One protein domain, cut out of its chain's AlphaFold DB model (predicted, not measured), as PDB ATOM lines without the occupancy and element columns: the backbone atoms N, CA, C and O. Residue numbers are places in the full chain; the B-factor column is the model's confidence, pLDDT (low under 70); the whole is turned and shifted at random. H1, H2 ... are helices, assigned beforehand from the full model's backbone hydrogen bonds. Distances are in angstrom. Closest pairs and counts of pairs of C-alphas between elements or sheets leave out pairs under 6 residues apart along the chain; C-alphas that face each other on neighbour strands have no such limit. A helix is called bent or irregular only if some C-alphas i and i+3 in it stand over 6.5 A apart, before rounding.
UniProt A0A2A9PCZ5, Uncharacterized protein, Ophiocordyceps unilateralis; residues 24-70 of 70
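What this domain is: This is residues 24 to 70 of the 70 residues of an uncharacterized protein of Ophiocordyceps unilateralis (UniProt A0A2A9PCZ5). One long helix, H2, makes one long side of a flat domain, and two short helices, H1 and H3, are set off from it toward the same broad side, H1 near the end where H2 begins and H3 level with the end where H2 stops. From H3 a long stretch with no named element, residues 55 to 70, folds back through the middle of the domain, where Val 62 lies, and runs on past H1 to the last residue, Gly 70. The printed part has 47 residues with three named helices, in the order H1, H2, H3, and no named strand; the class is all helix, though under half of the residues, 23 of 47, are in named elements. The whole is compact, with a radius of gyration of the C-alphas of 10.8 A, and the C-alphas span 31 by 24 by 11 A.

Where its parts are: The printed part begins at Thr 24, whose C-alpha is at (-41.445, 57.239, -29.754). H1 is residues 27 to 31, 7.5 A from first to last C-alpha, and begins with C-alpha 27 at (-33.483, 53.137, -32.983). H2 is residues 33 to 46, the longest helix with 14 residues, and measures 20.2 A from C-alpha 33 at (-31.847, 41.224, -36.309) to C-alpha 46 at (-23.348, 40.902, -17.971). H3 is residues 51 to 54, 5.3 A long, and ends with C-alpha 54 at (-35.335, 48.005, -14.803). None of the three helices is bent or irregular.

How they stand to each other: H1 and H2 are joined by a tight link of 1 residue, Gly 32. They are close but not clearly touching, with 2 pairs of C-alphas within 8 A; their closest C-alphas are those of Leu 28 and Leu 36, 6.8 A apart. Their centres are 12.6 A apart. A tight link of 4 residues joins H2 to H3, yet these two helices are apart. H1 and H3 are apart as well. In H2 every O i to N i+4 pair is within hydrogen-bond range. In H1 the figure is 0 of 1, with 1 of 2 O i to N i+3 pairs within range, and H3 is too short for an O i to N i+4 pair but has its 1 O i to N i+3 pair within range.

The domain as a whole: The outline is flat. The two C-alphas farthest apart are those of Leu 55 and Gly 70, 31.9 A, while the first and last printed C-alphas, of Thr 24 and Gly 70, are 20.0 A apart. The C-alphas of residues 55 to 70 lie 1 to 19 A from the mean of the C-alphas. The printed part has no cut, and both links between named helices are tight. Gly 70 is the chain's last residue. The mean pLDDT of the printed part is 92.7, and residue 70 is the one printed residue under 70.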
ATOM      1  N   THR A  24     -40.452  57.984 -28.965       88.00
ATOM      2  CA  THR A  24     -41.445  57.239 -29.754       88.00
ATOM      3  C   THR A  24     -40.837  56.429 -30.900       88.00
ATOM      4  O   THR A  24     -41.528  55.605 -31.497       88.00
ATOM      5  N   GLN A  25     -39.565  56.660 -31.229       88.94
ATOM      6  CA  GLN A  25     -38.856  55.944 -32.284       88.94
ATOM      7  C   GLN A  25     -38.238  54.648 -31.753       88.94
ATOM      8  O   GLN A  25     -38.112  54.433 -30.548       88.94
ATOM      9  N   GLN A  26     -37.823  53.772 -32.667       90.56
ATOM     10  CA  GLN A  26     -37.233  52.475 -32.330       90.56
ATOM     11  C   GLN A  26     -35.811  52.343 -32.903       90.56
ATOM     12  O   GLN A  26     -35.581  51.539 -33.808       90.56
ATOM     13  N   PRO A  27     -34.825  53.113 -32.402       93.19
ATOM     14  CA  PRO A  27     -33.483  53.137 -32.983       93.19
ATOM     15  C   PRO A  27     -32.755  51.794 -32.906       93.19
ATOM     16  O   PRO A  27     -31.987  51.460 -33.801       93.19
ATOM     17  N   LEU A  28     -33.054  50.985 -31.884       94.69
ATOM     18  CA  LEU A  28     -32.489  49.642 -31.731       94.69
ATOM     19  C   LEU A  28     -32.917  48.680 -32.853       94.69
ATOM     20  O   LEU A  28     -32.184  47.743 -33.152       94.69
ATOM     21  N   CYS A  29     -34.064  48.913 -33.502       92.62
ATOM     22  CA  CYS A  29     -34.496  48.105 -34.645       92.62
ATOM     23  C   CYS A  29     -33.679  48.400 -35.906       92.62
ATOM     24  O   CYS A  29     -33.483  47.512 -36.733       92.62
ATOM     25  N   GLY A  30     -33.138  49.615 -36.024       91.38
ATOM     26  CA  GLY A  30     -32.290  50.019 -37.141       91.38
ATOM     27  C   GLY A  30     -30.935  49.313 -37.200       91.38
ATOM     28  O   GLY A  30     -30.235  49.424 -38.202       91.38
ATOM     29  N   TYR A  31     -30.553  48.584 -36.148       92.38
ATOM     30  CA  TYR A  31     -29.306  47.816 -36.113       92.38
ATOM     31  C   TYR A  31     -29.411  46.449 -36.803       92.38
ATOM     32  O   TYR A  31     -28.378  45.847 -37.093       92.38
ATOM     33  N   GLY A  32     -30.626  45.972 -37.089       92.31
ATOM     34  CA  GLY A  32     -30.869  44.659 -37.692       92.31
ATOM     35  C   GLY A  32     -30.993  43.518 -36.674       92.31
ATOM     36  O   GLY A  32     -30.665  43.669 -35.492       92.31
ATOM     37  N   ALA A  33     -31.494  42.372 -37.146       93.12
ATOM     38  CA  ALA A  33     -31.847  41.224 -36.309       93.12
ATOM     39  C   ALA A  33     -30.650  40.667 -35.534       93.12
ATOM     40  O   ALA A  33     -30.728  40.512 -34.313       93.12
ATOM     41  N   ASP A  34     -29.532  40.445 -36.223       95.12
ATOM     42  CA  ASP A  34     -28.340  39.821 -35.646       95.12
ATOM     43  C   ASP A  34     -27.711  40.689 -34.553       95.12
ATOM     44  O   ASP A  34     -27.408  40.211 -33.458       95.12
ATOM     45  N   ASN A  35     -27.589  41.994 -34.807       95.62
ATOM     46  CA  ASN A  35     -27.045  42.931 -33.828       95.62
ATOM     47  C   ASN A  35     -27.975  43.085 -32.622       95.62
ATOM     48  O   ASN A  35     -27.507  43.123 -31.483       95.62
ATOM     49  N   LEU A  36     -29.295  43.133 -32.836       95.38
ATOM     50  CA  LEU A  36     -30.239  43.198 -31.724       95.38
ATOM     51  C   LEU A  36     -30.197  41.918 -30.875       95.38
ATOM     52  O   LEU A  36     -30.234  41.998 -29.645       95.38
ATOM     53  N   ALA A  37     -30.083  40.748 -31.507       96.06
ATOM     54  CA  ALA A  37     -29.920  39.477 -30.811       96.06
ATOM     55  C   ALA A  37     -28.610  39.441 -30.004       96.06
ATOM     56  O   ALA A  37     -28.618  39.053 -28.831       96.06
ATOM     57  N   PHE A  38     -27.507  39.916 -30.586       97.62
ATOM     58  CA  PHE A  38     -26.223  40.041 -29.898       97.62
ATOM     59  C   PHE A  38     -26.302  40.963 -28.672       97.62
ATOM     60  O   PHE A  38     -25.818  40.598 -27.597       97.62
ATOM     61  N   LEU A  39     -26.959  42.120 -28.794       97.19
ATOM     62  CA  LEU A  39     -27.157  43.045 -27.675       97.19
ATOM     63  C   LEU A  39     -28.004  42.420 -26.560       97.19
ATOM     64  O   LEU A  39     -27.648  42.545 -25.388       97.19
ATOM     65  N   LYS A  40     -29.089  41.711 -26.905       96.31
ATOM     66  CA  LYS A  40     -29.923  40.993 -25.924       96.31
ATOM     67  C   LYS A  40     -29.121  39.917 -25.185       96.31
ATOM     68  O   LYS A  40     -29.196  39.843 -23.960       96.31
ATOM     69  N   LYS A  41     -28.312  39.128 -25.902       97.94
ATOM     70  CA  LYS A  41     -27.438  38.104 -25.305       97.94
ATOM     71  C   LYS A  41     -26.380  38.722 -24.388       97.94
ATOM     72  O   LYS A  41     -26.170  38.231 -23.285       97.94
ATOM     73  N   THR A  42     -25.743  39.802 -24.831       98.06
ATOM     74  CA  THR A  42     -24.738  40.532 -24.045       98.06
ATOM     75  C   THR A  42     -25.354  41.102 -22.768       98.06
ATOM     76  O   THR A  42     -24.798  40.913 -21.692       98.06
ATOM     77  N   ALA A  43     -26.535  41.722 -22.850       97.44
ATOM     78  CA  ALA A  43     -27.231  42.227 -21.669       97.44
ATOM     79  C   ALA A  43     -27.516  41.110 -20.653       97.44
ATOM     80  O   ALA A  43     -27.218  41.276 -19.479       97.44
ATOM     81  N   ALA A  44     -27.997  39.947 -21.103       97.00
ATOM     82  CA  ALA A  44     -28.247  38.808 -20.217       97.00
ATOM     83  C   ALA A  44     -26.966  38.226 -19.587       97.00
ATOM     84  O   ALA A  44     -27.006  37.726 -18.468       97.00
ATOM     85  N   ALA A  45     -25.835  38.278 -20.298       98.12
ATOM     86  CA  ALA A  45     -24.566  37.744 -19.808       98.12
ATOM     87  C   ALA A  45     -23.917  38.623 -18.727       98.12
ATOM     88  O   ALA A  45     -23.277  38.093 -17.822       98.12
ATOM     89  N   TYR A  46     -24.061  39.948 -18.831       98.06
ATOM     90  CA  TYR A  46     -23.348  40.902 -17.971       98.06
ATOM     91  C   TYR A  46     -24.243  41.657 -16.980       98.06
ATOM     92  O   TYR A  46     -23.730  42.198 -16.005       98.06
ATOM     93  N   ASP A  47     -25.557  41.686 -17.199       97.62
ATOM     94  CA  ASP A  47     -26.556  42.284 -16.304       97.62
ATOM     95  C   ASP A  47     -27.702  41.279 -16.060       97.62
ATOM     96  O   ASP A  47     -28.827  41.495 -16.524       97.62
ATOM     97  N   PRO A  48     -27.430  40.141 -15.383       96.56
ATOM     98  CA  PRO A  48     -28.416  39.073 -15.189       96.56
ATOM     99  C   PRO A  48     -29.635  39.524 -14.370       96.56
ATOM    100  O   PRO A  48     -30.743  39.048 -14.614       96.56
ATOM    101  N   ASP A  49     -29.453  40.484 -13.459       97.19
ATOM    102  CA  ASP A  49     -30.532  41.086 -12.662       97.19
ATOM    103  C   ASP A  49     -31.257  42.226 -13.401       97.19
ATOM    104  O   ASP A  49     -32.192  42.844 -12.877       97.19
ATOM    105  N   ALA A  50     -30.849  42.503 -14.645       96.88
ATOM    106  CA  ALA A  50     -31.443  43.495 -15.528       96.88
ATOM    107  C   ALA A  50     -31.529  44.898 -14.890       96.88
ATOM    108  O   ALA A  50     -32.480  45.654 -15.136       96.88
ATOM    109  N   VAL A  51     -30.529  45.269 -14.086       97.12
ATOM    110  CA  VAL A  51     -30.438  46.535 -13.348       97.12
ATOM    111  C   VAL A  51     -30.632  47.722 -14.288       97.12
ATOM    112  O   VAL A  51     -31.447  48.607 -14.013       97.12
ATOM    113  N   PHE A  52     -29.974  47.731 -15.448       95.00
ATOM    114  CA  PHE A  52     -30.080  48.844 -16.399       95.00
ATOM    115  C   PHE A  52     -31.360  48.800 -17.238       95.00
ATOM    116  O   PHE A  52     -31.802  49.828 -17.771       95.00
ATOM    117  N   GLN A  53     -31.984  47.628 -17.359       96.06
ATOM    118  CA  GLN A  53     -33.280  47.505 -18.025       96.06
ATOM    119  C   GLN A  53     -34.433  47.952 -17.114       96.06
ATOM    120  O   GLN A  53     -35.426  48.481 -17.623       96.06
ATOM    121  N   ASN A  54     -34.279  47.793 -15.794       95.69
ATOM    122  CA  ASN A  54     -35.335  48.005 -14.803       95.69
ATOM    123  C   ASN A  54     -35.209  49.332 -14.048       95.69
ATOM    124  O   ASN A  54     -36.193  50.059 -13.932       95.69
ATOM    125  N   LEU A  55     -34.017  49.656 -13.541       96.12
ATOM    126  CA  LEU A  55     -33.829  50.765 -12.598       96.12
ATOM    127  C   LEU A  55     -33.459  52.087 -13.275       96.12
ATOM    128  O   LEU A  55     -33.632  53.147 -12.681       96.12
ATOM    129  N   MET A  56     -32.966  52.057 -14.515       94.00
ATOM    130  CA  MET A  56     -32.649  53.278 -15.257       94.00
ATOM    131  C   MET A  56     -33.923  53.826 -15.931       94.00
ATOM    132  O   MET A  56     -34.421  53.194 -16.866       94.00
ATOM    133  N   PRO A  57     -34.437  55.003 -15.523       87.88
ATOM    134  CA  PRO A  57     -35.755  55.492 -15.939       87.88
ATOM    135  C   PRO A  57     -35.818  55.940 -17.406       87.88
ATOM    136  O   PRO A  57     -36.883  55.906 -18.018       87.88
ATOM    137  N   ALA A  58     -34.683  56.339 -17.982       86.56
ATOM    138  CA  ALA A  58     -34.592  56.851 -19.346       86.56
ATOM    139  C   ALA A  58     -33.910  55.862 -20.311       86.56
ATOM    140  O   ALA A  58     -33.398  54.809 -19.915       86.56
ATOM    141  N   GLY A  59     -33.875  56.244 -21.589       89.31
ATOM    142  CA  GLY A  59     -33.149  55.547 -22.648       89.31
ATOM    143  C   GLY A  59     -33.881  54.342 -23.241       89.31
ATOM    144  O   GLY A  59     -34.836  53.805 -22.679       89.31
ATOM    145  N   PHE A  60     -33.404  53.911 -24.404       93.94
ATOM    146  CA  PHE A  60     -33.948  52.759 -25.114       93.94
ATOM    147  C   PHE A  60     -33.489  51.462 -24.450       93.94
ATOM    148  O   PHE A  60     -32.298  51.255 -24.213       93.94
ATOM    149  N   LYS A  61     -34.442  50.583 -24.143       94.88
ATOM    150  CA  LYS A  61     -34.180  49.302 -23.483       94.88
ATOM    151  C   LYS A  61     -34.141  48.190 -24.514       94.88
ATOM    152  O   LYS A  61     -35.105  48.001 -25.254       94.88
ATOM    153  N   VAL A  62     -33.060  47.415 -24.522       95.19
ATOM    154  CA  VAL A  62     -32.935  46.230 -25.383       95.19
ATOM    155  C   VAL A  62     -33.970  45.163 -25.031       95.19
ATOM    156  O   VAL A  62     -34.450  44.478 -25.931       95.19
ATOM    157  N   SER A  63     -34.404  45.081 -23.768       93.56
ATOM    158  CA  SER A  63     -35.500  44.191 -23.352       93.56
ATOM    159  C   SER A  63     -36.872  44.597 -23.903       93.56
ATOM    160  O   SER A  63     -37.752  43.753 -24.025       93.56
ATOM    161  N   ARG A  64     -37.057  45.874 -24.270       93.50
ATOM    162  CA  ARG A  64     -38.319  46.420 -24.806       93.50
ATOM    163  C   ARG A  64     -38.281  46.636 -26.322       93.50
ATOM    164  O   ARG A  64     -39.256  47.106 -26.901       93.50
ATOM    165  N   ALA A  65     -37.160  46.312 -26.968       92.56
ATOM    166  CA  ALA A  65     -37.012  46.401 -28.412       92.56
ATOM    167  C   ALA A  65     -37.742  45.226 -29.090       92.56
ATOM    168  O   ALA A  65     -37.203  44.115 -29.206       92.56
ATOM    169  N   ASN A  66     -38.974  45.503 -29.523       87.50
ATOM    170  CA  ASN A  66     -39.830  44.602 -30.291       87.50
ATOM    171  C   ASN A  66     -39.823  45.037 -31.757       87.50
ATOM    172  O   ASN A  66     -40.595  45.900 -32.163       87.50
ATOM    173  N   CYS A  67     -38.911  44.445 -32.522       88.19
ATOM    174  CA  CYS A  67     -38.665  44.794 -33.913       88.19
ATOM    175  C   CYS A  67     -39.217  43.704 -34.830       88.19
ATOM    176  O   CYS A  67     -38.920  42.527 -34.625       88.19
ATOM    177  N   SER A  68     -39.969  44.102 -35.851       80.81
ATOM    178  CA  SER A  68     -40.326  43.222 -36.962       80.81
ATOM    179  C   SER A  68     -39.311  43.434 -38.074       80.81
ATOM    180  O   SER A  68     -39.259  44.512 -38.667       80.81
ATOM    181  N   PHE A  69     -38.482  42.428 -38.323       75.25
ATOM    182  CA  PHE A  69     -37.599  42.408 -39.482       75.25
ATOM    183  C   PHE A  69     -38.409  41.815 -40.637       75.25
ATOM    184  O   PHE A  69     -38.868  40.678 -40.535       75.25
ATOM    185  N   GLY A  70     -38.706  42.652 -41.632       59.59
ATOM    186  CA  GLY A  70     -39.370  42.244 -42.871       59.59
ATOM    187  C   GLY A  70     -38.414  41.555 -43.828       59.59
ATOM    188  O   GLY A  70     -37.189  41.766 -43.680       59.59
TER     189      GLY A  70